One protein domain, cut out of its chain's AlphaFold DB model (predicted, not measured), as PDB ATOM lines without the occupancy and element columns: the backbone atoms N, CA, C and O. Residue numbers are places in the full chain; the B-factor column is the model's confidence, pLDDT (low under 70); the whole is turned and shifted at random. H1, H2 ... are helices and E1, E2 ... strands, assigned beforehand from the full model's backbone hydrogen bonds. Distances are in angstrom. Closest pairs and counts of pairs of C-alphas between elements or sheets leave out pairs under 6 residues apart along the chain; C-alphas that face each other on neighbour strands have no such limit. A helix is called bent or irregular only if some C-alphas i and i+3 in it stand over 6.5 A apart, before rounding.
ATOM      1  N   GLU A   4      13.812 -40.691  40.694       95.31
ATOM      2  CA  GLU A   4      13.650 -40.242  42.069       95.31
ATOM      3  C   GLU A   4      12.260 -40.637  42.565       95.31
ATOM      4  O   GLU A   4      11.257 -40.500  41.855       95.31
ATOM      5  N   PHE A   5      12.203 -41.105  43.810       96.88
ATOM      6  CA  PHE A   5      10.977 -41.527  44.470       96.88
ATOM      7  C   PHE A   5      10.717 -40.657  45.693       96.88
ATOM      8  O   PHE A   5      11.570 -40.536  46.572       96.88
ATOM      9  N   SER A   6       9.515 -40.101  45.789       96.62
ATOM     10  CA  SER A   6       9.081 -39.350  46.964       96.62
ATOM     11  C   SER A   6       7.647 -39.697  47.350       96.62
ATOM     12  O   SER A   6       6.882 -40.258  46.564       96.62
ATOM     13  N   VAL A   7       7.277 -39.407  48.596       96.25
ATOM     14  CA  VAL A   7       5.916 -39.619  49.096       96.25
ATOM     15  C   VAL A   7       5.262 -38.270  49.345       96.25
ATOM     16  O   VAL A   7       5.775 -37.463  50.117       96.25
ATOM     17  N   MET A   8       4.108 -38.048  48.721       94.31
ATOM     18  CA  MET A   8       3.332 -36.815  48.853       94.31
ATOM     19  C   MET A   8       2.042 -37.070  49.632       94.31
ATOM     20  O   MET A   8       1.292 -37.990  49.301       94.31
ATOM     21  N   ASP A   9       1.755 -36.242  50.639       91.56
ATOM     22  CA  ASP A   9       0.461 -36.254  51.332       91.56
ATOM     23  C   ASP A   9      -0.603 -35.516  50.508       91.56
ATOM     24  O   ASP A   9      -0.354 -34.451  49.949       91.56
ATOM     25  N   CYS A  10      -1.785 -36.116  50.402       86.88
ATOM     26  CA  CYS A  10      -2.903 -35.676  49.575       86.88
ATOM     27  C   CYS A  10      -4.203 -35.674  50.392       86.88
ATOM     28  O   CYS A  10      -5.182 -36.328  50.022       86.88
ATOM     29  N   GLY A  11      -4.204 -35.010  51.551       74.50
ATOM     30  CA  GLY A  11      -5.415 -34.838  52.358       74.50
ATOM     31  C   GLY A  11      -5.940 -36.168  52.904       74.50
ATOM     32  O   GLY A  11      -7.107 -36.516  52.715       74.50
ATOM     33  N   GLY A  12      -5.048 -36.942  53.531       81.44
ATOM     34  CA  GLY A  12      -5.356 -38.248  54.129       81.44
ATOM     35  C   GLY A  12      -5.085 -39.453  53.222       81.44
ATOM     36  O   GLY A  12      -5.145 -40.586  53.692       81.44
ATOM     37  N   ARG A  13      -4.738 -39.228  51.949       87.12
ATOM     38  CA  ARG A  13      -4.086 -40.231  51.092       87.12
ATOM     39  C   ARG A  13      -2.616 -39.888  50.930       87.12
ATOM     40  O   ARG A  13      -2.212 -38.750  51.135       87.12
ATOM     41  N   ARG A  14      -1.827 -40.865  50.497       92.25
ATOM     42  CA  ARG A  14      -0.425 -40.655  50.126       92.25
ATOM     43  C   ARG A  14      -0.156 -41.194  48.736       92.25
ATOM     44  O   ARG A  14      -0.560 -42.320  48.436       92.25
ATOM     45  N   ALA A  15       0.525 -40.400  47.926       94.44
ATOM     46  CA  ALA A  15       0.987 -40.783  46.604       94.44
ATOM     47  C   ALA A  15       2.458 -41.194  46.664       94.44
ATOM     48  O   ALA A  15       3.249 -40.518  47.320       94.44
ATOM     49  N   LEU A  16       2.825 -42.253  45.944       97.31
ATOM     50  CA  LEU A  16       4.206 -42.460  45.514       97.31
ATOM     51  C   LEU A  16       4.423 -41.645  44.236       97.31
ATOM     52  O   LEU A  16       3.802 -41.928  43.210       97.31
ATOM     53  N   VAL A  17       5.266 -40.623  44.306       97.06
ATOM     54  CA  VAL A  17       5.634 -39.773  43.173       97.06
ATOM     55  C   VAL A  17       6.940 -40.296  42.589       97.06
ATOM     56  O   VAL A  17       7.916 -40.486  43.310       97.06
ATOM     57  N   ILE A  18       6.926 -40.558  41.286       96.81
ATOM     58  CA  ILE A  18       8.025 -41.147  40.528       96.81
ATOM     59  C   ILE A  18       8.451 -40.109  39.496       96.81
ATOM     60  O   ILE A  18       7.682 -39.790  38.585       96.81
ATOM     61  N   THR A  19       9.659 -39.579  39.653       95.75
ATOM     62  CA  THR A  19      10.163 -38.454  38.857       95.75
ATOM     63  C   THR A  19      11.407 -38.884  38.089       95.75
ATOM     64  O   THR A  19      12.349 -39.383  38.702       95.75
ATOM     65  N   PRO A  20      11.460 -38.726  36.758       93.12
ATOM     66  CA  PRO A  20      12.690 -38.957  36.019       93.12
ATOM     67  C   PRO A  20      13.715 -37.880  36.380       93.12
ATOM     68  O   PRO A  20      13.384 -36.700  36.376       93.12
ATOM     69  N   THR A  21      14.964 -38.273  36.624       90.12
ATOM     70  CA  THR A  21      16.066 -37.326  36.896       90.12
ATOM     71  C   THR A  21      16.959 -37.083  35.676       90.12
ATOM     72  O   THR A  21      17.818 -36.207  35.684       90.12
ATOM     73  N   GLU A  22      16.739 -37.832  34.591       89.81
ATOM     74  CA  GLU A  22      17.514 -37.759  33.349       89.81
ATOM     75  C   GLU A  22      16.607 -37.546  32.133       89.81
ATOM     76  O   GLU A  22      15.500 -38.086  32.051       89.81
ATOM     77  N   HIS A  23      17.097 -36.799  31.142       89.81
ATOM     78  CA  HIS A  23      16.444 -36.702  29.838       89.81
ATOM     79  C   HIS A  23      16.703 -37.971  29.025       89.81
ATOM     80  O   HIS A  23      17.768 -38.167  28.446       89.81
ATOM     81  N   THR A  24      15.697 -38.834  28.974       90.56
ATOM     82  CA  THR A  24      15.684 -40.064  28.192       90.56
ATOM     83  C   THR A  24      14.829 -39.865  26.944       90.56
ATOM     84  O   THR A  24      13.690 -39.392  27.014       90.56
ATOM     85  N   ARG A  25      15.370 -40.229  25.780       93.62
ATOM     86  CA  ARG A  25      14.633 -40.240  24.513       93.62
ATOM     87  C   ARG A  25      14.652 -41.634  23.916       93.62
ATOM     88  O   ARG A  25      15.708 -42.250  23.794       93.62
ATOM     89  N   VAL A  26      13.471 -42.140  23.581       93.50
ATOM     90  CA  VAL A  26      13.341 -43.444  22.934       93.50
ATOM     91  C   VAL A  26      13.431 -43.242  21.429       93.50
ATOM     92  O   VAL A  26      12.593 -42.565  20.835       93.50
ATOM     93  N   HIS A  27      14.479 -43.810  20.841       96.31
ATOM     94  CA  HIS A  27      14.808 -43.690  19.423       96.31
ATOM     95  C   HIS A  27      14.098 -44.728  18.562       96.31
ATOM     96  O   HIS A  27      13.631 -45.761  19.054       96.31
ATOM     97  N   ARG A  28      14.099 -44.499  17.245       95.94
ATOM     98  CA  ARG A  28      13.503 -45.418  16.270       95.94
ATOM     99  C   ARG A  28      14.124 -46.816  16.295       95.94
ATOM    100  O   ARG A  28      13.418 -47.801  16.099       95.94
ATOM    101  N   SER A  29      15.406 -46.928  16.630       95.62
ATOM    102  CA  SER A  29      16.084 -48.221  16.804       95.62
ATOM    103  C   SER A  29      15.402 -49.118  17.846       95.62
ATOM    104  O   SER A  29      15.371 -50.340  17.691       95.62
ATOM    105  N   ARG A  30      14.785 -48.534  18.884       94.50
ATOM    106  CA  ARG A  30      14.000 -49.293  19.864       94.50
ATOM    107  C   ARG A  30      12.726 -49.860  19.243       94.50
ATOM    108  O   ARG A  30      12.378 -50.998  19.540       94.50
ATOM    109  N   LEU A  31      12.057 -49.117  18.360       95.38
ATOM    110  CA  LEU A  31      10.894 -49.618  17.623       95.38
ATOM    111  C   LEU A  31      11.272 -50.808  16.727       95.38
ATOM    112  O   LEU A  31      10.588 -51.826  16.729       95.38
ATOM    113  N   GLU A  32      12.389 -50.717  16.005       95.25
ATOM    114  CA  GLU A  32      12.890 -51.810  15.158       95.25
ATOM    115  C   GLU A  32      13.223 -53.070  15.974       95.25
ATOM    116  O   GLU A  32      12.888 -54.193  15.581       95.25
ATOM    117  N   GLN A  33      13.816 -52.886  17.156       93.81
ATOM    118  CA  GLN A  33      14.059 -53.976  18.097       93.81
ATOM    119  C   GLN A  33      12.746 -54.622  18.567       93.81
ATOM    120  O   GLN A  33      12.641 -55.847  18.599       93.81
ATOM    121  N   LEU A  34      11.739 -53.817  18.911       92.81
ATOM    122  CA  LEU A  34      10.444 -54.294  19.410       92.81
ATOM    123  C   LEU A  34       9.624 -55.017  18.334       92.81
ATOM    124  O   LEU A  34       8.923 -55.975  18.644       92.81
ATOM    125  N   ARG A  35       9.760 -54.618  17.064       93.81
ATOM    126  CA  ARG A  35       9.157 -55.326  15.921       93.81
ATOM    127  C   ARG A  35       9.749 -56.721  15.705       93.81
ATOM    128  O   ARG A  35       9.052 -57.611  15.227       93.81
ATOM    129  N   SER A  36      11.034 -56.904  16.009       90.19
ATOM    130  CA  SER A  36      11.778 -58.138  15.720       90.19
ATOM    131  C   SER A  36      11.918 -59.084  16.917       90.19
ATOM    132  O   SER A  36      12.229 -60.260  16.730       90.19
ATOM    133  N   SER A  37      11.676 -58.598  18.135       86.06
ATOM    134  CA  SER A  37      11.824 -59.381  19.363       86.06
ATOM    135  C   SER A  37      10.494 -59.998  19.807       86.06
ATOM    136  O   SER A  37       9.452 -59.346  19.708       86.06
ATOM    137  N   PRO A  38      10.492 -61.233  20.343       84.56
ATOM    138  CA  PRO A  38       9.307 -61.766  21.000       84.56
ATOM    139  C   PRO A  38       8.951 -60.892  22.207       84.56
ATOM    140  O   PRO A  38       9.826 -60.460  22.956       84.56
ATOM    141  N   PHE A  39       7.657 -60.636  22.391       84.69
ATOM    142  CA  PHE A  39       7.163 -59.862  23.524       84.69
ATOM    143  C   PHE A  39       7.421 -60.611  24.839       84.69
ATOM    144  O   PHE A  39       6.955 -61.740  25.006       84.69
ATOM    145  N   ASP A  40       8.120 -59.963  25.771       82.56
ATOM    146  CA  ASP A  40       8.306 -60.444  27.138       82.56
ATOM    147  C   ASP A  40       7.376 -59.653  28.076       82.56
ATOM    148  O   ASP A  40       7.531 -58.439  28.201       82.56
ATOM    149  N   PRO A  41       6.390 -60.297  28.723       77.06
ATOM    150  CA  PRO A  41       5.452 -59.614  29.612       77.06
ATOM    151  C   PRO A  41       6.051 -59.263  30.983       77.06
ATOM    152  O   PRO A  41       5.333 -58.707  31.823       77.06
ATOM    153  N   ARG A  42       7.302 -59.654  31.260       83.06
ATOM    154  CA  ARG A  42       7.945 -59.422  32.556       83.06
ATOM    155  C   ARG A  42       8.404 -57.966  32.694       83.06
ATOM    156  O   ARG A  42       8.911 -57.402  31.727       83.06
ATOM    157  N   PRO A  43       8.278 -57.374  33.898       86.25
ATOM    158  CA  PRO A  43       8.815 -56.049  34.190       86.25
ATOM    159  C   PRO A  43      10.300 -55.941  33.824       86.25
ATOM    160  O   PRO A  43      11.098 -56.817  34.171       86.25
ATOM    161  N   GLY A  44      10.676 -54.854  33.148       89.00
ATOM    162  CA  GLY A  44      12.084 -54.525  32.936       89.00
ATOM    163  C   GLY A  44      12.771 -54.079  34.238       89.00
ATOM    164  O   GLY A  44      12.109 -53.913  35.261       89.00
ATOM    165  N   PRO A  45      14.090 -53.812  34.225       91.50
ATOM    166  CA  PRO A  45      14.826 -53.403  35.429       91.50
ATOM    167  C   PRO A  45      14.248 -52.164  36.127       91.50
ATOM    168  O   PRO A  45      14.157 -52.130  37.348       91.50
ATOM    169  N   ILE A  46      13.810 -51.175  35.346       91.31
ATOM    170  CA  ILE A  46      13.211 -49.937  35.865       91.31
ATOM    171  C   ILE A  46      11.836 -50.211  36.474       91.31
ATOM    172  O   ILE A  46      11.518 -49.717  37.551       91.31
ATOM    173  N   ASP A  47      11.013 -51.013  35.798       94.06
ATOM    174  CA  ASP A  47       9.713 -51.405  36.337       94.06
ATOM    175  C   ASP A  47       9.886 -52.191  37.636       94.06
ATOM    176  O   ASP A  47       9.132 -51.996  38.583       94.06
ATOM    177  N   GLN A  48      10.906 -53.048  37.710       94.94
ATOM    178  CA  GLN A  48      11.221 -53.788  38.921       94.94
ATOM    179  C   GLN A  48      11.629 -52.853  40.068       94.94
ATOM    180  O   GLN A  48      11.128 -53.023  41.174       94.94
ATOM    181  N   GLU A  49      12.449 -51.834  39.804       96.19
ATOM    182  CA  GLU A  49      12.798 -50.803  40.789       96.19
ATOM    183  C   GLU A  49      11.550 -50.065  41.304       96.19
ATOM    184  O   GLU A  49      11.343 -49.960  42.514       96.19
ATOM    185  N   ILE A  50      10.662 -49.636  40.397       96.56
ATOM    186  CA  ILE A  50       9.378 -49.008  40.750       96.56
ATOM    187  C   ILE A  50       8.548 -49.935  41.648       96.56
ATOM    188  O   ILE A  50       7.988 -49.495  42.656       96.56
ATOM    189  N   LEU A  51       8.460 -51.218  41.293       96.12
ATOM    190  CA  LEU A  51       7.704 -52.212  42.048       96.12
ATOM    191  C   LEU A  51       8.306 -52.472  43.430       96.12
ATOM    192  O   LEU A  51       7.556 -52.605  44.399       96.12
ATOM    193  N   ASP A  52       9.628 -52.534  43.543       96.62
ATOM    194  CA  ASP A  52      10.319 -52.761  44.811       96.62
ATOM    195  C   ASP A  52      10.103 -51.582  45.770       96.62
ATOM    196  O   ASP A  52       9.729 -51.788  46.932       96.62
ATOM    197  N   VAL A  53      10.204 -50.346  45.270       96.94
ATOM    198  CA  VAL A  53       9.880 -49.143  46.051       96.94
ATOM    199  C   VAL A  53       8.406 -49.141  46.455       96.94
ATOM    200  O   VAL A  53       8.097 -48.971  47.636       96.94
ATOM    201  N   ALA A  54       7.488 -49.407  45.522       95.31
ATOM    202  CA  ALA A  54       6.055 -49.442  45.809       95.31
ATOM    203  C   ALA A  54       5.699 -50.460  46.903       95.31
ATOM    204  O   ALA A  54       4.913 -50.144  47.800       95.31
ATOM    205  N   ARG A  55       6.314 -51.650  46.884       94.31
ATOM    206  CA  ARG A  55       6.146 -52.661  47.940       94.31
ATOM    207  C   ARG A  55       6.696 -52.186  49.283       94.31
ATOM    208  O   ARG A  55       6.052 -52.419  50.298       94.31
ATOM    209  N   SER A  56       7.842 -51.501  49.296       94.31
ATOM    210  CA  SER A  56       8.439 -50.975  50.534       94.31
ATOM    211  C   SER A  56       7.602 -49.867  51.188       94.31
ATOM    212  O   SER A  56       7.617 -49.711  52.407       94.31
ATOM    213  N   CYS A  57       6.846 -49.111  50.387       91.81
ATOM    214  CA  CYS A  57       5.967 -48.047  50.864       91.81
ATOM    215  C   CYS A  57       4.550 -48.536  51.214       91.81
ATOM    216  O   CYS A  57       3.780 -47.794  51.832       91.81
ATOM    217  N   ALA A  58       4.166 -49.750  50.816       84.56
ATOM    218  CA  ALA A  58       2.854 -50.310  51.119       84.56
ATOM    219  C   ALA A  58       2.743 -50.710  52.610       84.56
ATOM    220  O   ALA A  58       3.720 -51.169  53.202       84.56
ATOM    221  N   PRO A  59       1.565 -50.563  53.252       85.88
ATOM    222  CA  PRO A  59       0.302 -50.045  52.716       85.88
ATOM    223  C   PRO A  59       0.144 -48.519  52.879       85.88
ATOM    224  O   PRO A  59      -0.966 -48.007  52.768       85.88
ATOM    225  N   ALA A  60       1.213 -47.785  53.209       87.00
ATOM    226  CA  ALA A  60       1.123 -46.362  53.540       87.00
ATOM    227  C   ALA A  60       0.820 -45.475  52.320       87.00
ATOM    228  O   ALA A  60       0.246 -44.397  52.483       87.00
ATOM    229  N   VAL A  61       1.192 -45.913  51.114       90.56
ATOM    230  CA  VAL A  61       0.865 -45.253  49.840       90.56
ATOM    231  C   VAL A  61      -0.351 -45.895  49.174       90.56
ATOM    232  O   VAL A  61      -0.564 -47.099  49.260       90.56
ATOM    233  N   HIS A  62      -1.151 -45.067  48.505       88.56
ATOM    234  CA  HIS A  62      -2.476 -45.433  47.999       88.56
ATOM    235  C   HIS A  62      -2.544 -45.420  46.464       88.56
ATOM    236  O   HIS A  62      -3.349 -46.134  45.865       88.56
ATOM    237  N   PHE A  63      -1.715 -44.600  45.817       91.75
ATOM    238  CA  PHE A  63      -1.675 -44.433  44.366       91.75
ATOM    239  C   PHE A  63      -0.301 -43.938  43.905       91.75
ATOM    240  O   PHE A  63       0.519 -43.523  44.727       91.75
ATOM    241  N   THR A  64      -0.049 -43.989  42.599       95.62
ATOM    242  CA  THR A  64       1.198 -43.524  41.983       95.62
ATOM    243  C   THR A  64       0.969 -42.299  41.109       95.62
ATOM    244  O   THR A  64      -0.030 -42.221  40.387       95.62
ATOM    245  N   ILE A  65       1.937 -41.386  41.112       96.06
ATOM    246  CA  ILE A  65       2.033 -40.289  40.152       96.06
ATOM    247  C   ILE A  65       3.364 -40.422  39.416       96.06
ATOM    248  O   ILE A  65       4.422 -40.322  40.025       96.06
ATOM    249  N   PHE A  66       3.303 -40.640  38.111       95.62
ATOM    250  CA  PHE A  66       4.442 -40.627  37.207       95.62
ATOM    251  C   PHE A  66       4.583 -39.228  36.620       95.62
ATOM    252  O   PHE A  66       3.713 -38.767  35.876       95.62
ATOM    253  N   ARG A  67       5.674 -38.546  36.954       94.81
ATOM    254  CA  ARG A  67       5.970 -37.225  36.409       94.81
ATOM    255  C   ARG A  67       6.714 -37.336  35.085       94.81
ATOM    256  O   ARG A  67       7.506 -38.251  34.872       94.81
ATOM    257  N   GLY A  68       6.448 -36.394  34.193       92.06
ATOM    258  CA  GLY A  68       7.164 -36.219  32.935       92.06
ATOM    259  C   GLY A  68       8.476 -35.457  33.100       92.06
ATOM    260  O   GLY A  68       9.369 -35.664  32.290       92.06
ATOM    261  N   CYS A  69       8.612 -34.630  34.139       91.38
ATOM    262  CA  CYS A  69       9.823 -33.898  34.520       91.38
ATOM    263  C   CYS A  69       9.752 -33.457  35.993       91.38
ATOM    264  O   CYS A  69       8.699 -33.572  36.632       91.38
ATOM    265  N   ASP A  70      10.863 -32.960  36.533       89.94
ATOM    266  CA  ASP A  70      10.915 -32.320  37.847       89.94
ATOM    267  C   ASP A  70      10.421 -30.855  37.821       89.94
ATOM    268  O   ASP A  70       9.996 -30.330  36.789       89.94
ATOM    269  N   ASP A  71      10.458 -30.182  38.976       86.62
ATOM    270  CA  ASP A  71       9.976 -28.798  39.134       86.62
ATOM    271  C   ASP A  71      10.824 -27.770  38.360       86.62
ATOM    272  O   ASP A  71      10.337 -26.694  38.011       86.62
ATOM    273  N   ALA A  72      12.084 -28.093  38.063       86.50
ATOM    274  CA  ALA A  72      12.977 -27.280  37.241       86.50
ATOM    275  C   ALA A  72      12.854 -27.608  35.738       86.50
ATOM    276  O   ALA A  72      13.602 -27.065  34.918       86.50
ATOM    277  N   GLY A  73      11.939 -28.512  35.365       83.06
ATOM    278  CA  GLY A  73      11.802 -29.037  34.009       83.06
ATOM    279  C   GLY A  73      12.968 -29.933  33.578       83.06
ATOM    280  O   GLY A  73      13.093 -30.235  32.389       83.06
ATOM    281  N   GLN A  74      13.829 -30.333  34.516       84.62
ATOM    282  CA  GLN A  74      14.885 -31.311  34.296       84.62
ATOM    283  C   GLN A  74      14.325 -32.724  34.418       84.62
ATOM    284  O   GLN A  74      13.266 -32.968  34.998       84.62
ATOM    285  N   GLY A  75      15.035 -33.665  33.801       83.81
ATOM    286  CA  GLY A  75      14.512 -35.004  33.602       83.81
ATOM    287  C   GLY A  75      13.359 -35.002  32.602       83.81
ATOM    288  O   GLY A  75      12.549 -34.084  32.525       83.81
ATOM    289  N   SER A  76      13.318 -35.997  31.727       87.94
ATOM    290  CA  SER A  76      12.078 -36.310  31.018       87.94
ATOM    291  C   SER A  76      12.189 -37.582  30.239       87.94
ATOM    292  O   SER A  76      13.240 -37.895  29.693       87.94
ATOM    293  N   TRP A  77      11.065 -38.262  30.107       85.56
ATOM    294  CA  TRP A  77      10.922 -39.336  29.152       85.56
ATOM    295  C   TRP A  77      10.091 -38.853  27.965       85.56
ATOM    296  O   TRP A  77       9.078 -38.180  28.139       85.56
ATOM    297  N   GLY A  78      10.530 -39.177  26.753       90.62
ATOM    298  CA  GLY A  78       9.806 -38.810  25.545       90.62
ATOM    299  C   GLY A  78      10.326 -39.532  24.316       90.62
ATOM    300  O   GLY A  78      11.273 -40.325  24.382       90.62
ATOM    301  N   LEU A  79       9.707 -39.243  23.179       93.75
ATOM    302  CA  LEU A  79      10.112 -39.813  21.903       93.75
ATOM    303  C   LEU A  79      11.223 -38.955  21.299       93.75
ATOM    304  O   LEU A  79      11.170 -37.727  21.350       93.75
ATOM    305  N   ALA A  80      12.245 -39.591  20.733       95.38
ATOM    306  CA  ALA A  80      13.260 -38.866  19.982       95.38
ATOM    307  C   ALA A  80      12.669 -38.256  18.694       95.38
ATOM    308  O   ALA A  80      11.606 -38.662  18.211       95.38
ATOM    309  N   ASP A  81      13.342 -37.254  18.128       94.38
ATOM    310  CA  ASP A  81      12.848 -36.520  16.950       94.38
ATOM    311  C   ASP A  81      12.807 -37.372  15.672       94.38
ATOM    312  O   ASP A  81      12.084 -37.045  14.734       94.38
ATOM    313  N   ASP A  82      13.520 -38.501  15.650       95.38
ATOM    314  CA  ASP A  82      13.495 -39.496  14.575       95.38
ATOM    315  C   ASP A  82      12.253 -40.410  14.603       95.38
ATOM    316  O   ASP A  82      12.067 -41.218  13.692       95.38
ATOM    317  N   VAL A  83      11.384 -40.284  15.615       95.81
ATOM    318  CA  VAL A  83      10.157 -41.081  15.771       95.81
ATOM    319  C   VAL A  83       8.915 -40.220  15.520       95.81
ATOM    320  O   VAL A  83       8.379 -39.589  16.430       95.81
ATOM    321  N   VAL A  84       8.400 -40.203  14.293       92.62
ATOM    322  CA  VAL A  84       7.283 -39.325  13.895       92.62
ATOM    323  C   VAL A  84       6.085 -40.095  13.344       92.62
ATOM    324  O   VAL A  84       6.215 -41.227  12.889       92.62
ATOM    325  N   GLY A  85       4.911 -39.458  13.355       92.94
ATOM    326  CA  GLY A  85       3.696 -40.004  12.747       92.94
ATOM    327  C   GLY A  85       3.305 -41.367  13.322       92.94
ATOM    328  O   GLY A  85       3.246 -41.537  14.540       92.94
ATOM    329  N   ASP A  86       3.055 -42.333  12.442       95.25
ATOM    330  CA  ASP A  86       2.607 -43.675  12.826       95.25
ATOM    331  C   ASP A  86       3.656 -44.449  13.637       95.25
ATOM    332  O   ASP A  86       3.284 -45.195  14.543       95.25
ATOM    333  N   ASP A  87       4.955 -44.210  13.405       96.50
ATOM    334  CA  ASP A  87       6.026 -44.836  14.192       96.50
ATOM    335  C   ASP A  87       5.956 -44.402  15.668       96.50
ATOM    336  O   ASP A  87       6.247 -45.200  16.558       96.50
ATOM    337  N   ALA A  88       5.517 -43.170  15.955       96.31
ATOM    338  CA  ALA A  88       5.318 -42.706  17.329       96.31
ATOM    339  C   ALA A  88       4.180 -43.461  18.021       96.31
ATOM    340  O   ALA A  88       4.325 -43.889  19.164       96.31
ATOM    341  N   ILE A  89       3.066 -43.670  17.316       96.69
ATOM    342  CA  ILE A  89       1.912 -44.412  17.838       96.69
ATOM    343  C   ILE A  89       2.291 -45.877  18.069       96.69
ATOM    344  O   ILE A  89       1.951 -46.452  19.103       96.69
ATOM    345  N   GLU A  90       2.999 -46.487  17.121       96.88
ATOM    346  CA  GLU A  90       3.431 -47.879  17.220       96.88
ATOM    347  C   GLU A  90       4.440 -48.086  18.353       96.88
ATOM    348  O   GLU A  90       4.296 -49.021  19.143       96.88
ATOM    349  N   LEU A  91       5.417 -47.186  18.492       96.19
ATOM    350  CA  LEU A  91       6.371 -47.241  19.592       96.19
ATOM    351  C   LEU A  91       5.665 -47.070  20.942       96.19
ATOM    352  O   LEU A  91       5.863 -47.897  21.831       96.19
ATOM    353  N   SER A  92       4.783 -46.075  21.089       95.44
ATOM    354  CA  SER A  92       3.967 -45.908  22.302       95.44
ATOM    355  C   SER A  92       3.110 -47.139  22.606       95.44
ATOM    356  O   SER A  92       2.950 -47.496  23.770       95.44
ATOM    357  N   TYR A  93       2.592 -47.826  21.585       96.19
ATOM    358  CA  TYR A  93       1.841 -49.070  21.751       96.19
ATOM    359  C   TYR A  93       2.699 -50.191  22.341       96.19
ATOM    360  O   TYR A  93       2.279 -50.826  23.310       96.19
ATOM    361  N   TYR A  94       3.906 -50.416  21.818       94.75
ATOM    362  CA  TYR A  94       4.792 -51.437  22.378       94.75
ATOM    363  C   TYR A  94       5.229 -51.101  23.804       94.75
ATOM    364  O   TYR A  94       5.179 -51.966  24.675       94.75
ATOM    365  N   LEU A  95       5.585 -49.841  24.063       92.50
ATOM    366  CA  LEU A  95       5.985 -49.384  25.393       92.50
ATOM    367  C   LEU A  95       4.849 -49.538  26.410       92.50
ATOM    368  O   LEU A  95       5.071 -50.048  27.504       92.50
ATOM    369  N   LEU A  96       3.619 -49.166  26.040       93.25
ATOM    370  CA  LEU A  96       2.447 -49.351  26.895       93.25
ATOM    371  C   LEU A  96       2.217 -50.831  27.224       93.25
ATOM    372  O   LEU A  96       1.851 -51.161  28.349       93.25
ATOM    373  N   ARG A  97       2.442 -51.729  26.261       92.50
ATOM    374  CA  ARG A  97       2.340 -53.173  26.496       92.50
ATOM    375  C   ARG A  97       3.404 -53.684  27.464       92.50
ATOM    376  O   ARG A  97       3.056 -54.458  28.352       92.50
ATOM    377  N   GLU A  98       4.656 -53.245  27.327       90.75
ATOM    378  CA  GLU A  98       5.732 -53.581  28.277       90.75
ATOM    379  C   GLU A  98       5.380 -53.085  29.699       90.75
ATOM    380  O   GLU A  98       5.483 -53.836  30.670       90.75
ATOM    381  N   GLN A  99       4.814 -51.878  29.819       91.50
ATOM    382  CA  GLN A  99       4.398 -51.282  31.099       91.50
ATOM    383  C   GLN A  99       3.270 -52.041  31.823       91.50
ATOM    384  O   GLN A  99       3.078 -51.855  33.028       91.50
ATOM    385  N   MET A 100       2.521 -52.925  31.150       92.75
ATOM    386  CA  MET A 100       1.441 -53.689  31.798       92.75
ATOM    387  C   MET A 100       1.930 -54.625  32.891       92.75
ATOM    388  O   MET A 100       1.190 -54.868  33.847       92.75
ATOM    389  N   GLY A 101       3.160 -55.137  32.795       91.56
ATOM    390  CA  GLY A 101       3.774 -55.878  33.899       91.56
ATOM    391  C   GLY A 101       3.890 -55.011  35.157       91.56
ATOM    392  O   GLY A 101       3.465 -55.419  36.240       91.56
ATOM    393  N   CYS A 102       4.375 -53.779  34.989       94.06
ATOM    394  CA  CYS A 102       4.508 -52.796  36.061       94.06
ATOM    395  C   CYS A 102       3.150 -52.423  36.670       94.06
ATOM    396  O   CYS A 102       2.957 -52.559  37.877       94.06
ATOM    397  N   TYR A 103       2.160 -52.034  35.858       94.25
ATOM    398  CA  TYR A 103       0.860 -51.620  36.402       94.25
ATOM    399  C   TYR A 103       0.148 -52.765  37.122       94.25
ATOM    400  O   TYR A 103      -0.368 -52.562  38.217       94.25
ATOM    401  N   ARG A 104       0.182 -53.996  36.592       91.94
ATOM    402  CA  ARG A 104      -0.355 -55.162  37.314       91.94
ATOM    403  C   ARG A 104       0.333 -55.347  38.668       91.94
ATOM    404  O   ARG A 104      -0.346 -55.563  39.672       91.94
ATOM    405  N   GLY A 105       1.659 -55.216  38.718       91.94
ATOM    406  CA  GLY A 105       2.424 -55.296  39.962       91.94
ATOM    407  C   GLY A 105       2.072 -54.192  40.970       91.94
ATOM    408  O   GLY A 105       1.898 -54.484  42.152       91.94
ATOM    409  N   LEU A 106       1.881 -52.951  40.515       93.19
ATOM    410  CA  LEU A 106       1.463 -51.833  41.369       93.19
ATOM    411  C   LEU A 106       0.054 -52.042  41.931       93.19
ATOM    412  O   LEU A 106      -0.174 -51.864  43.129       93.19
ATOM    413  N   VAL A 107      -0.878 -52.501  41.093       90.19
ATOM    414  CA  VAL A 107      -2.250 -52.807  41.517       90.19
ATOM    415  C   VAL A 107      -2.254 -53.943  42.545       90.19
ATOM    416  O   VAL A 107      -2.971 -53.860  43.545       90.19
ATOM    417  N   ARG A 108      -1.413 -54.971  42.367       87.88
ATOM    418  CA  ARG A 108      -1.208 -56.039  43.367       87.88
ATOM    419  C   ARG A 108      -0.638 -55.519  44.683       87.88
ATOM    420  O   ARG A 108      -1.084 -55.958  45.738       87.88
ATOM    421  N   ALA A 109       0.285 -54.561  44.632       88.56
ATOM    422  CA  ALA A 109       0.818 -53.891  45.818       88.56
ATOM    423  C   ALA A 109      -0.212 -52.973  46.514       88.56
ATOM    424  O   ALA A 109       0.066 -52.428  47.580       88.56
ATOM    425  N   GLY A 110      -1.415 -52.819  45.950       86.38
ATOM    426  CA  GLY A 110      -2.487 -52.006  46.515       86.38
ATOM    427  C   GLY A 110      -2.463 -50.544  46.070       86.38
ATOM    428  O   GLY A 110      -3.270 -49.762  46.572       86.38
ATOM    429  N   LEU A 111      -1.603 -50.186  45.111       90.00
ATOM    430  CA  LEU A 111      -1.561 -48.868  44.488       90.00
ATOM    431  C   LEU A 111      -2.485 -48.899  43.273       90.00
ATOM    432  O   LEU A 111      -2.121 -49.348  42.192       90.00
ATOM    433  N   LEU A 112      -3.731 -48.486  43.478       82.50
ATOM    434  CA  LEU A 112      -4.836 -48.806  42.567       82.50
ATOM    435  C   LEU A 112      -5.191 -47.664  41.616       82.50
ATOM    436  O   LEU A 112      -6.243 -47.699  40.993       82.50
ATOM    437  N   LEU A 113      -4.354 -46.638  41.528       89.25
ATOM    438  CA  LEU A 113      -4.530 -45.506  40.630       89.25
ATOM    439  C   LEU A 113      -3.151 -45.029  40.167       89.25
ATOM    440  O   LEU A 113      -2.230 -44.929  40.975       89.25
ATOM    441  N   HIS A 114      -3.029 -44.742  38.876       93.00
ATOM    442  CA  HIS A 114      -1.796 -44.338  38.211       93.00
ATOM    443  C   HIS A 114      -2.060 -43.067  37.409       93.00
ATOM    444  O   HIS A 114      -2.844 -43.070  36.459       93.00
ATOM    445  N   LEU A 115      -1.428 -41.970  37.807       93.25
ATOM    446  CA  LEU A 115      -1.574 -40.676  37.149       93.25
ATOM    447  C   LEU A 115      -0.268 -40.339  36.437       93.25
ATOM    448  O   LEU A 115       0.777 -40.364  37.071       93.25
ATOM    449  N   HIS A 116      -0.319 -40.015  35.151       94.06
ATOM    450  CA  HIS A 116       0.822 -39.526  34.379       94.06
ATOM    451  C   HIS A 116       0.632 -38.038  34.100       94.06
ATOM    452  O   HIS A 116      -0.400 -37.652  33.549       94.06
ATOM    453  N   VAL A 117       1.600 -37.209  34.483       93.19
ATOM    454  CA  VAL A 117       1.547 -35.739  34.368       93.19
ATOM    455  C   VAL A 117       2.800 -35.185  33.705       93.19
ATOM    456  O   VAL A 117       3.765 -35.920  33.516       93.19
ATOM    457  N   ASP A 118       2.799 -33.894  33.367       92.12
ATOM    458  CA  ASP A 118       3.925 -33.197  32.722       92.12
ATOM    459  C   ASP A 118       4.339 -33.803  31.364       92.12
ATOM    460  O   ASP A 118       5.483 -33.681  30.928       92.12
ATOM    461  N   TRP A 119       3.419 -34.486  30.677       87.69
ATOM    462  CA  TRP A 119       3.698 -35.048  29.357       87.69
ATOM    463  C   TRP A 119       3.505 -34.001  28.261       87.69
ATOM    464  O   TRP A 119       2.444 -33.363  28.209       87.69
ATOM    465  N   PRO A 120       4.467 -33.849  27.330       88.06
ATOM    466  CA  PRO A 120       4.257 -32.985  26.186       88.06
ATOM    467  C   PRO A 120       3.129 -33.522  25.290       88.06
ATOM    468  O   PRO A 120       2.845 -34.722  25.224       88.06
ATOM    469  N   ALA A 121       2.460 -32.608  24.583       89.88
ATOM    470  CA  ALA A 121       1.240 -32.913  23.835       89.88
ATOM    471  C   ALA A 121       1.431 -33.996  22.756       89.88
ATOM    472  O   ALA A 121       0.507 -34.760  22.480       89.88
ATOM    473  N   ARG A 122       2.626 -34.076  22.158       90.88
ATOM    474  CA  ARG A 122       2.974 -35.067  21.129       90.88
ATOM    475  C   ARG A 122       2.963 -36.484  21.701       90.88
ATOM    476  O   ARG A 122       2.279 -37.352  21.164       90.88
ATOM    477  N   GLU A 123       3.702 -36.709  22.780       91.06
ATOM    478  CA  GLU A 123       3.812 -37.988  23.481       91.06
ATOM    479  C   GLU A 123       2.446 -38.422  23.999       91.06
ATOM    480  O   GLU A 123       2.036 -39.563  23.793       91.06
ATOM    481  N   LEU A 124       1.705 -37.487  24.597       91.81
ATOM    482  CA  LEU A 124       0.363 -37.746  25.098       91.81
ATOM    483  C   LEU A 124      -0.594 -38.179  23.976       91.81
ATOM    484  O   LEU A 124      -1.331 -39.153  24.133       91.81
ATOM    485  N   ALA A 125      -0.564 -37.502  22.824       92.81
ATOM    486  CA  ALA A 125      -1.394 -37.861  21.678       92.81
ATOM    487  C   ALA A 125      -1.055 -39.257  21.130       92.81
ATOM    488  O   ALA A 125      -1.964 -40.058  20.893       92.81
ATOM    489  N   ALA A 126       0.235 -39.573  20.969       94.06
ATOM    490  CA  ALA A 126       0.681 -40.899  20.539       94.06
ATOM    491  C   ALA A 126       0.230 -41.987  21.527       94.06
ATOM    492  O   ALA A 126      -0.298 -43.025  21.123       94.06
ATOM    493  N   HIS A 127       0.344 -41.709  22.825       93.12
ATOM    494  CA  HIS A 127      -0.037 -42.633  23.885       93.12
ATOM    495  C   HIS A 127      -1.542 -42.875  23.972       93.12
ATOM    496  O   HIS A 127      -1.974 -44.013  24.141       93.12
ATOM    497  N   HIS A 128      -2.364 -41.840  23.789       93.69
ATOM    498  CA  HIS A 128      -3.815 -42.010  23.708       93.69
ATOM    499  C   HIS A 128      -4.210 -42.925  22.548       93.69
ATOM    500  O   HIS A 128      -4.984 -43.860  22.747       93.69
ATOM    501  N   ARG A 129      -3.632 -42.716  21.358       95.94
ATOM    502  CA  ARG A 129      -3.873 -43.583  20.193       95.94
ATOM    503  C   ARG A 129      -3.409 -45.018  20.440       95.94
ATOM    504  O   ARG A 129      -4.124 -45.962  20.103       95.94
ATOM    505  N   ALA A 130      -2.251 -45.187  21.070       95.50
ATOM    506  CA  ALA A 130      -1.729 -46.487  21.475       95.50
ATOM    507  C   ALA A 130      -2.663 -47.212  22.462       95.50
ATOM    508  O   ALA A 130      -2.966 -48.390  22.270       95.50
ATOM    509  N   ALA A 131      -3.172 -46.510  23.479       95.31
ATOM    510  CA  ALA A 131      -4.105 -47.064  24.456       95.31
ATOM    511  C   ALA A 131      -5.460 -47.428  23.826       95.31
ATOM    512  O   ALA A 131      -6.007 -48.492  24.120       95.31
ATOM    513  N   GLU A 132      -5.993 -46.584  22.934       96.25
ATOM    514  CA  GLU A 132      -7.208 -46.871  22.158       96.25
ATOM    515  C   GLU A 132      -7.060 -48.162  21.349       96.25
ATOM    516  O   GLU A 132      -7.912 -49.053  21.441       96.25
ATOM    517  N   ARG A 133      -5.950 -48.279  20.612       97.06
ATOM    518  CA  ARG A 133      -5.605 -49.477  19.845       97.06
ATOM    519  C   ARG A 133      -5.502 -50.702  20.749       97.06
ATOM    520  O   ARG A 133      -6.169 -51.701  20.490       97.06
ATOM    521  N   TYR A 134      -4.721 -50.625  21.826       96.69
ATOM    522  CA  TYR A 134      -4.490 -51.780  22.690       96.69
ATOM    523  C   TYR A 134      -5.780 -52.252  23.372       96.69
ATOM    524  O   TYR A 134      -6.093 -53.440  23.368       96.69
ATOM    525  N   MET A 135      -6.622 -51.331  23.852       97.31
ATOM    526  CA  MET A 135      -7.941 -51.687  24.380       97.31
ATOM    527  C   MET A 135      -8.851 -52.351  23.336       97.31
ATOM    528  O   MET A 135      -9.667 -53.202  23.699       97.31
ATOM    529  N   ALA A 136      -8.774 -51.955  22.062       97.81
ATOM    530  CA  ALA A 136      -9.543 -52.589  20.994       97.81
ATOM    531  C   ALA A 136      -9.073 -54.030  20.741       97.81
ATOM    532  O   ALA A 136      -9.909 -54.932  20.673       97.81
ATOM    533  N   GLU A 137      -7.759 -54.253  20.693       96.69
ATOM    534  CA  GLU A 137      -7.154 -55.581  20.537       96.69
ATOM    535  C   GLU A 137      -7.492 -56.505  21.716       96.69
ATOM    536  O   GLU A 137      -7.941 -57.629  21.500       96.69
ATOM    537  N   LEU A 138      -7.405 -56.017  22.960       96.44
ATOM    538  CA  LEU A 138      -7.805 -56.786  24.147       96.44
ATOM    539  C   LEU A 138      -9.276 -57.223  24.065       96.44
ATOM    540  O   LEU A 138      -9.610 -58.374  24.343       96.44
ATOM    541  N   ARG A 139     -10.179 -56.325  23.642       97.25
ATOM    542  CA  ARG A 139     -11.606 -56.656  23.461       97.25
ATOM    543  C   ARG A 139     -11.834 -57.679  22.350       97.25
ATOM    544  O   ARG A 139     -12.764 -58.478  22.474       97.25
ATOM    545  N   ALA A 140     -11.055 -57.625  21.273       97.00
ATOM    546  CA  ALA A 140     -11.121 -58.603  20.192       97.00
ATOM    547  C   ALA A 140     -10.658 -59.979  20.687       97.00
ATOM    548  O   ALA A 140     -11.441 -60.924  20.630       97.00
ATOM    549  N   ALA A 141      -9.483 -60.056  21.318       95.62
ATOM    550  CA  ALA A 141      -8.933 -61.294  21.870       95.62
ATOM    551  C   ALA A 141      -9.868 -61.948  22.904       95.62
ATOM    552  O   ALA A 141     -10.129 -63.148  22.846       95.62
ATOM    553  N   ILE A 142     -10.457 -61.158  23.813       95.81
ATOM    554  CA  ILE A 142     -11.454 -61.653  24.779       95.81
ATOM    555  C   ILE A 142     -12.678 -62.240  24.062       95.81
ATOM    556  O   ILE A 142     -13.229 -63.246  24.503       95.81
ATOM    557  N   ARG A 143     -13.140 -61.608  22.975       95.62
ATOM    558  CA  ARG A 143     -14.304 -62.074  22.209       95.62
ATOM    559  C   ARG A 143     -13.998 -63.368  21.462       95.62
ATOM    560  O   ARG A 143     -14.810 -64.285  21.505       95.62
ATOM    561  N   GLU A 144     -12.844 -63.431  20.810       94.38
ATOM    562  CA  GLU A 144     -12.362 -64.603  20.076       94.38
ATOM    563  C   GLU A 144     -12.135 -65.799  21.008       94.38
ATOM    564  O   GLU A 144     -12.503 -66.920  20.668       94.38
ATOM    565  N   GLY A 145     -11.655 -65.554  22.231       90.56
ATOM    566  CA  GLY A 145     -11.502 -66.560  23.286       90.56
ATOM    567  C   GLY A 145     -12.806 -67.043  23.940       90.56
ATOM    568  O   GLY A 145     -12.757 -67.681  24.985       90.56
ATOM    569  N   GLY A 146     -13.983 -66.730  23.381       92.19
ATOM    570  CA  GLY A 146     -15.278 -67.174  23.917       92.19
ATOM    571  C   GLY A 146     -15.884 -66.255  24.987       92.19
ATOM    572  O   GLY A 146     -16.843 -66.624  25.668       92.19
ATOM    573  N   GLY A 147     -15.362 -65.035  25.123       92.88
ATOM    574  CA  GLY A 147     -15.888 -63.988  25.991       92.88
ATOM    575  C   GLY A 147     -15.257 -63.936  27.390       92.88
ATOM    576  O   GLY A 147     -14.414 -64.755  27.750       92.88
ATOM    577  N   PRO A 148     -15.690 -62.981  28.239       89.12
ATOM    578  CA  PRO A 148     -15.012 -62.663  29.501       89.12
ATOM    579  C   PRO A 148     -14.929 -63.794  30.533       89.12
ATOM    580  O   PRO A 148     -14.168 -63.680  31.482       89.12
ATOM    581  N   LYS A 149     -15.738 -64.853  30.403       88.31
ATOM    582  CA  LYS A 149     -15.713 -65.999  31.330       88.31
ATOM    583  C   LYS A 149     -14.602 -67.004  31.013       88.31
ATOM    584  O   LYS A 149     -14.231 -67.761  31.899       88.31
ATOM    585  N   LEU A 150     -14.149 -67.039  29.760       87.94
ATOM    586  CA  LEU A 150     -13.161 -67.993  29.245       87.94
ATOM    587  C   LEU A 150     -11.838 -67.316  28.869       87.94
ATOM    588  O   LEU A 150     -10.853 -68.000  28.611       87.94
ATOM    589  N   ALA A 151     -11.821 -65.982  28.831       90.25
ATOM    590  CA  ALA A 151     -10.637 -65.207  28.511       90.25
ATOM    591  C   ALA A 151      -9.539 -65.351  29.570       90.25
ATOM    592  O   ALA A 151      -9.813 -65.503  30.763       90.25
ATOM    593  N   ASP A 152      -8.296 -65.217  29.111       89.56
ATOM    594  CA  ASP A 152      -7.126 -65.134  29.975       89.56
ATOM    595  C   ASP A 152      -7.289 -64.003  31.022       89.56
ATOM    596  O   ASP A 152      -7.639 -62.869  30.660       89.56
ATOM    597  N   PRO A 153      -7.049 -64.275  32.321       89.31
ATOM    598  CA  PRO A 153      -7.183 -63.275  33.378       89.31
ATOM    599  C   PRO A 153      -6.289 -62.045  33.193       89.31
ATOM    600  O   PRO A 153      -6.693 -60.946  33.578       89.31
ATOM    601  N   GLY A 154      -5.106 -62.202  32.590       89.38
ATOM    602  CA  GLY A 154      -4.201 -61.100  32.274       89.38
ATOM    603  C   GLY A 154      -4.821 -60.114  31.286       89.38
ATOM    604  O   GLY A 154      -4.807 -58.911  31.535       89.38
ATOM    605  N   LEU A 155      -5.484 -60.603  30.233       92.19
ATOM    606  CA  LEU A 155      -6.189 -59.739  29.272       92.19
ATOM    607  C   LEU A 155      -7.329 -58.942  29.927       92.19
ATOM    608  O   LEU A 155      -7.542 -57.765  29.620       92.19
ATOM    609  N   LEU A 156      -8.075 -59.577  30.836       91.88
ATOM    610  CA  LEU A 156      -9.148 -58.920  31.588       91.88
ATOM    611  C   LEU A 156      -8.597 -57.861  32.548       91.88
ATOM    612  O   LEU A 156      -9.199 -56.792  32.691       91.88
ATOM    613  N   ALA A 157      -7.468 -58.158  33.189       91.25
ATOM    614  CA  ALA A 157      -6.756 -57.252  34.072       91.25
ATOM    615  C   ALA A 157      -6.246 -56.017  33.328       91.25
ATOM    616  O   ALA A 157      -6.608 -54.905  33.712       91.25
ATOM    617  N   ASP A 158      -5.500 -56.200  32.239       93.94
ATOM    618  CA  ASP A 158      -4.952 -55.109  31.429       93.94
ATOM    619  C   ASP A 158      -6.064 -54.186  30.921       93.94
ATOM    620  O   ASP A 158      -6.014 -52.966  31.107       93.94
ATOM    621  N   LEU A 159      -7.136 -54.761  30.361       94.56
ATOM    622  CA  LEU A 159      -8.275 -53.982  29.873       94.56
ATOM    623  C   LEU A 159      -8.934 -53.180  31.001       94.56
ATOM    624  O   LEU A 159      -9.393 -52.053  30.791       94.56
ATOM    625  N   TRP A 160      -9.026 -53.765  32.193       91.25
ATOM    626  CA  TRP A 160      -9.627 -53.096  33.334       91.25
ATOM    627  C   TRP A 160      -8.732 -51.980  33.885       91.25
ATOM    628  O   TRP A 160      -9.256 -50.898  34.161       91.25
ATOM    629  N   ILE A 161      -7.418 -52.202  33.984       92.00
ATOM    630  CA  ILE A 161      -6.428 -51.205  34.415       92.00
ATOM    631  C   ILE A 161      -6.467 -49.998  33.477       92.00
ATOM    632  O   ILE A 161      -6.742 -48.887  33.931       92.00
ATOM    633  N   LEU A 162      -6.321 -50.218  32.166       93.25
ATOM    634  CA  LEU A 162      -6.325 -49.144  31.165       93.25
ATOM    635  C   LEU A 162      -7.613 -48.320  31.187       93.25
ATOM    636  O   LEU A 162      -7.587 -47.107  31.008       93.25
ATOM    637  N   ARG A 163      -8.760 -48.967  31.421       90.44
ATOM    638  CA  ARG A 163     -10.057 -48.282  31.438       90.44
ATOM    639  C   ARG A 163     -10.294 -47.468  32.711       90.44
ATOM    640  O   ARG A 163     -11.078 -46.520  32.676       90.44
ATOM    641  N   ASN A 164      -9.733 -47.886  33.844       87.00
ATOM    642  CA  ASN A 164     -10.209 -47.415  35.146       87.00
ATOM    643  C   ASN A 164      -9.145 -46.777  36.026       87.00
ATOM    644  O   ASN A 164      -9.534 -45.980  36.885       87.00
ATOM    645  N   LEU A 165      -7.879 -47.155  35.855       85.50
ATOM    646  CA  LEU A 165      -6.811 -46.848  36.799       85.50
ATOM    647  C   LEU A 165      -5.692 -45.995  36.225       85.50
ATOM    648  O   LEU A 165      -4.990 -45.372  37.009       85.50
ATOM    649  N   THR A 166      -5.514 -45.946  34.909       87.19
ATOM    650  CA  THR A 166      -4.465 -45.116  34.316       87.19
ATOM    651  C   THR A 166      -5.063 -43.849  33.725       87.19
ATOM    652  O   THR A 166      -5.920 -43.912  32.845       87.19
ATOM    653  N   LEU A 167      -4.622 -42.696  34.222       87.12
ATOM    654  CA  LEU A 167      -5.006 -41.381  33.719       87.12
ATOM    655  C   LEU A 167      -3.771 -40.633  33.236       87.12
ATOM    656  O   LEU A 167      -2.742 -40.642  33.904       87.12
ATOM    657  N   TYR A 168      -3.904 -39.954  32.103       84.81
ATOM    658  CA  TYR A 168      -2.841 -39.163  31.499       84.81
ATOM    659  C   TYR A 168      -3.292 -37.715  31.395       84.81
ATOM    660  O   TYR A 168      -4.414 -37.442  30.964       84.81
ATOM    661  N   PHE A 169      -2.418 -36.797  31.786       84.19
ATOM    662  CA  PHE A 169      -2.695 -35.373  31.815       84.19
ATOM    663  C   PHE A 169      -1.593 -34.600  31.097       84.19
ATOM    664  O   PHE A 169      -0.407 -34.846  31.301       84.19
ATOM    665  N   SER A 170      -1.996 -33.596  30.321       85.75
ATOM    666  CA  SER A 170      -1.086 -32.591  29.759       85.75
ATOM    667  C   SER A 170      -0.796 -31.440  30.728       85.75
ATOM    668  O   SER A 170      -0.230 -30.432  30.315       85.75
ATOM    669  N   VAL A 171      -1.278 -31.514  31.974       87.81
ATOM    670  CA  VAL A 171      -1.118 -30.438  32.960       87.81
ATOM    671  C   VAL A 171       0.121 -30.652  33.817       87.81
ATOM    672  O   VAL A 171       0.597 -31.781  33.965       87.81
ATOM    673  N   HIS A 172       0.591 -29.554  34.406       90.31
ATOM    674  CA  HIS A 172       1.697 -29.587  35.347       90.31
ATOM    675  C   HIS A 172       1.340 -30.277  36.663       90.31
ATOM    676  O   HIS A 172       0.186 -30.231  37.105       90.31
ATOM    677  N   PHE A 173       2.346 -30.867  37.310       92.56
ATOM    678  CA  PHE A 173       2.192 -31.558  38.591       92.56
ATOM    679  C   PHE A 173       1.493 -30.713  39.670       92.56
ATOM    680  O   PHE A 173       0.562 -31.205  40.309       92.56
ATOM    681  N   ASP A 174       1.852 -29.434  39.821       90.62
ATOM    682  CA  ASP A 174       1.212 -28.535  40.795       90.62
ATOM    683  C   ASP A 174      -0.287 -28.349  40.524       90.62
ATOM    684  O   ASP A 174      -1.106 -28.408  41.440       90.62
ATOM    685  N   ALA A 175      -0.678 -28.207  39.254       88.75
ATOM    686  CA  ALA A 175      -2.082 -28.061  38.879       88.75
ATOM    687  C   ALA A 175      -2.885 -29.340  39.172       88.75
ATOM    688  O   ALA A 175      -4.027 -29.266  39.631       88.75
ATOM    689  N   LEU A 176      -2.289 -30.520  38.952       89.38
ATOM    690  CA  LEU A 176      -2.897 -31.785  39.363       89.38
ATOM    691  C   LEU A 176      -3.061 -31.825  40.893       89.38
ATOM    692  O   LEU A 176      -4.151 -32.141  41.381       89.38
ATOM    693  N   ARG A 177      -1.990 -31.512  41.634       89.25
ATOM    694  CA  ARG A 177      -1.943 -31.576  43.100       89.25
ATOM    695  C   ARG A 177      -2.997 -30.681  43.740       89.25
ATOM    696  O   ARG A 177      -3.756 -31.155  44.583       89.25
ATOM    697  N   ASP A 178      -3.049 -29.422  43.322       86.75
ATOM    698  CA  ASP A 178      -3.790 -28.387  44.039       86.75
ATOM    699  C   ASP A 178      -5.261 -28.307  43.611       86.75
ATOM    700  O   ASP A 178      -6.115 -27.966  44.426       86.75
ATOM    701  N   ALA A 179      -5.580 -28.657  42.358       82.81
ATOM    702  CA  ALA A 179      -6.941 -28.539  41.830       82.81
ATOM    703  C   ALA A 179      -7.645 -29.889  41.625       82.81
ATOM    704  O   ALA A 179      -8.825 -30.022  41.936       82.81
ATOM    705  N   PHE A 180      -6.956 -30.905  41.096       83.00
ATOM    706  CA  PHE A 180      -7.623 -32.127  40.633       83.00
ATOM    707  C   PHE A 180      -7.742 -33.208  41.712       83.00
ATOM    708  O   PHE A 180      -8.806 -33.820  41.872       83.00
ATOM    709  N   LEU A 181      -6.650 -33.480  42.436       86.88
ATOM    710  CA  LEU A 181      -6.596 -34.577  43.409       86.88
ATOM    711  C   LEU A 181      -7.636 -34.461  44.535       86.88
ATOM    712  O   LEU A 181      -8.277 -35.480  44.815       86.88
ATOM    713  N   PRO A 182      -7.856 -33.285  45.161       83.44
ATOM    714  CA  PRO A 182      -8.778 -33.174  46.291       83.44
ATOM    715  C   PRO A 182     -10.210 -33.606  45.950       83.44
ATOM    716  O   PRO A 182     -10.868 -34.273  46.748       83.44
ATOM    717  N   GLU A 183     -10.681 -33.272  44.747       80.31
ATOM    718  CA  GLU A 183     -12.049 -33.561  44.305       80.31
ATOM    719  C   GLU A 183     -12.191 -34.965  43.707       80.31
ATOM    720  O   GLU A 183     -13.207 -35.640  43.892       80.31
ATOM    721  N   SER A 184     -11.162 -35.429  42.994       78.94
ATOM    722  CA  SER A 184     -11.262 -36.638  42.176       78.94
ATOM    723  C   SER A 184     -10.948 -37.914  42.952       78.94
ATOM    724  O   SER A 184     -11.609 -38.933  42.734       78.94
ATOM    725  N   LEU A 185      -9.987 -37.887  43.887       80.94
ATOM    726  CA  LEU A 185      -9.531 -39.091  44.597       80.94
ATOM    727  C   LEU A 185     -10.669 -39.885  45.274       80.94
ATOM    728  O   LEU A 185     -10.749 -41.096  45.037       80.94
ATOM    729  N   PRO A 186     -11.612 -39.264  46.015       79.12
ATOM    730  CA  PRO A 186     -12.713 -40.001  46.644       79.12
ATOM    731  C   PRO A 186     -13.612 -40.754  45.647       79.12
ATOM    732  O   PRO A 186     -14.196 -41.790  45.975       79.12
ATOM    733  N   LEU A 187     -13.748 -40.246  44.417       74.19
ATOM    734  CA  LEU A 187     -14.547 -40.885  43.368       74.19
ATOM    735  C   LEU A 187     -13.819 -42.086  42.758       74.19
ATOM    736  O   LEU A 187     -14.452 -43.092  42.421       74.19
ATOM    737  N   MET A 188     -12.494 -41.994  42.631       73.44
ATOM    738  CA  MET A 188     -11.662 -43.037  42.030       73.44
ATOM    739  C   MET A 188     -11.506 -44.251  42.954       73.44
ATOM    740  O   MET A 188     -11.516 -45.391  42.483       73.44
ATOM    741  N   GLU A 189     -11.504 -44.033  44.270       72.88
ATOM    742  CA  GLU A 189     -11.412 -45.092  45.284       72.88
ATOM    743  C   GLU A 189     -12.577 -46.092  45.250       72.88
ATOM    744  O   GLU A 189     -12.414 -47.257  45.608       72.88
ATOM    745  N   ARG A 190     -13.750 -45.706  44.732       73.00
ATOM    746  CA  ARG A 190     -14.906 -46.619  44.611       73.00
ATOM    747  C   ARG A 190     -14.626 -47.833  43.717       73.00
ATOM    748  O   ARG A 190     -15.326 -48.839  43.800       73.00
ATOM    749  N   ARG A 191     -13.603 -47.756  42.862       71.62
ATOM    750  CA  ARG A 191     -13.231 -48.801  41.893       71.62
ATOM    751  C   ARG A 191     -12.287 -49.858  42.483       71.62
ATOM    752  O   ARG A 191     -12.126 -50.928  41.895       71.62
ATOM    753  N   ILE A 192     -11.734 -49.601  43.671       70.06
ATOM    754  CA  ILE A 192     -10.706 -50.412  44.346       70.06
ATOM    755  C   ILE A 192     -11.164 -51.845  44.638       70.06
ATOM    756  O   ILE A 192     -10.409 -52.794  44.425       70.06
ATOM    757  N   GLY A 193     -12.409 -52.031  45.088       69.12
ATOM    758  CA  GLY A 193     -12.924 -53.364  45.425       69.12
ATOM    759  C   GLY A 193     -12.924 -54.321  44.227       69.12
ATOM    760  O   GLY A 193     -12.543 -55.483  44.354       69.12
TER     761      GLY A 193
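AT A GLANCE: This is residues 4 to 193 of the 204 residues of an uncharacterized protein of Plesiocystis pacifica SIR-1 (UniProt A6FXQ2). What shape does the chain make? A strongly twisted sheet of five strands, E1 E2 E4 E6 E7, has the sharply kinked helix H6 over one face, and beside it H1, H2, H4 and H5 gather round H3, mostly crossed. E3 and E5 make a short two-strand ribbon at one end of the sheet, where E2 runs on into E3. What is it made of? The printed part has 190 residues with six named helices and seven named strands, along the chain E1 E2 E3 H1 H2 E4 E5 H3 E6 H4 H5 E7 H6, class mixed, helices and strands; the five-strand sheet is mixed and the pair E3 and E5 parallel. It is compact, with a radius of gyration of the C-alphas of 16.6 A and spans of 44 by 43 by 27 A.

HOW THE PARTS SIT: How do the strands pair? The largest sheet runs E1, residues 4 to 10, E2, residues 13 to 20, E4, residues 63 to 67, E6, residues 114 to 117, and E7, residues 166 to 168. The hairpin E1 and E2 is antiparallel at 153 degrees, with N 6 and O 17 at 3.0 A, within hydrogen-bond range. The later neighbours are parallel, with N 18 and O 65 at 2.8 A, N 66 and O 115 at 2.7 A, and N 116 and O 167 at 2.8 A, within that range. Which helices are on this sheet? H6, residues 173 to 193, is on one face, making two layers, a sheet with a helix on one face; the closest C-alphas of E6 and H6, Val 117 and Phe 173, are 6.0 A apart. H6 has a kink of 77 degrees near residue 181 and is irregular, with C-alphas 190 and 193 7.1 A apart. H2, residues 45 to 57, only grazes the sheet with residues 50 to 57, and H3, residues 86 to 108, with 103 to 107. What does H3 touch? As the hub, its residues 88 to 97 touch H4, residues 121 to 144, at a steep tilt of 69 degrees, only just short of about perpendicular, the closest C-alphas being Tyr 93 and Ala 130, 4.4 A. It touches H2 at a shallow tilt of 32 degrees, only just short of steep, with C-alphas Asp 47 and Cys 102 closest at 5.4 A. It also touches H5, residues 153 to 164, about perpendicular at 76 degrees, with C-alphas Met 100 and Asp 158 closest at 6.6 A, and H1, residues 28 to 36, only just about perpendicular at 71 degrees, with C-alphas Leu 31 and Leu 91 closest at 5.5 A. What of the remaining pairs and the backbones? H4 and H5, a helical hairpin at a steep tilt of 40 degrees with C-alphas Met 135 and Leu 159 closest at 6.0 A, lie between E6 and E7 in a strand-helix-strand unit, two parallel neighbours with helices between, its crossover right-handed. E3, residues 23 to 26, and E5, residues 76 to 79, are parallel, with N 24 and O 76 at 2.7 A, within hydrogen-bond range. Every O i to N i+4 pair is within range in H1, H2, H4 and H5, but 17 of 19 in H3 and 8 of 17 in H6, where 8 of 18 O i to N i+3 pairs are.

IN THESE COORDINATES: Where do the ends lie? E1 begins at C-alpha 4, (13.650, -40.242, 42.069), and H6 ends at C-alpha 193, (-12.924, -53.364, 45.425). How long are the longer elements? H4 measures 34.7 A, H3 33.2 A, H6 27.4 A and E2 22.6 A from first to last C-alpha.

THE WHOLE: How far does it reach? The two C-alphas farthest apart, Ala 72 and Gly 146, are 50.7 A apart. Is it unbroken and confident? The printed part has no cut and no long link; its mean pLDDT is 90.6, and residue 193 is under 70.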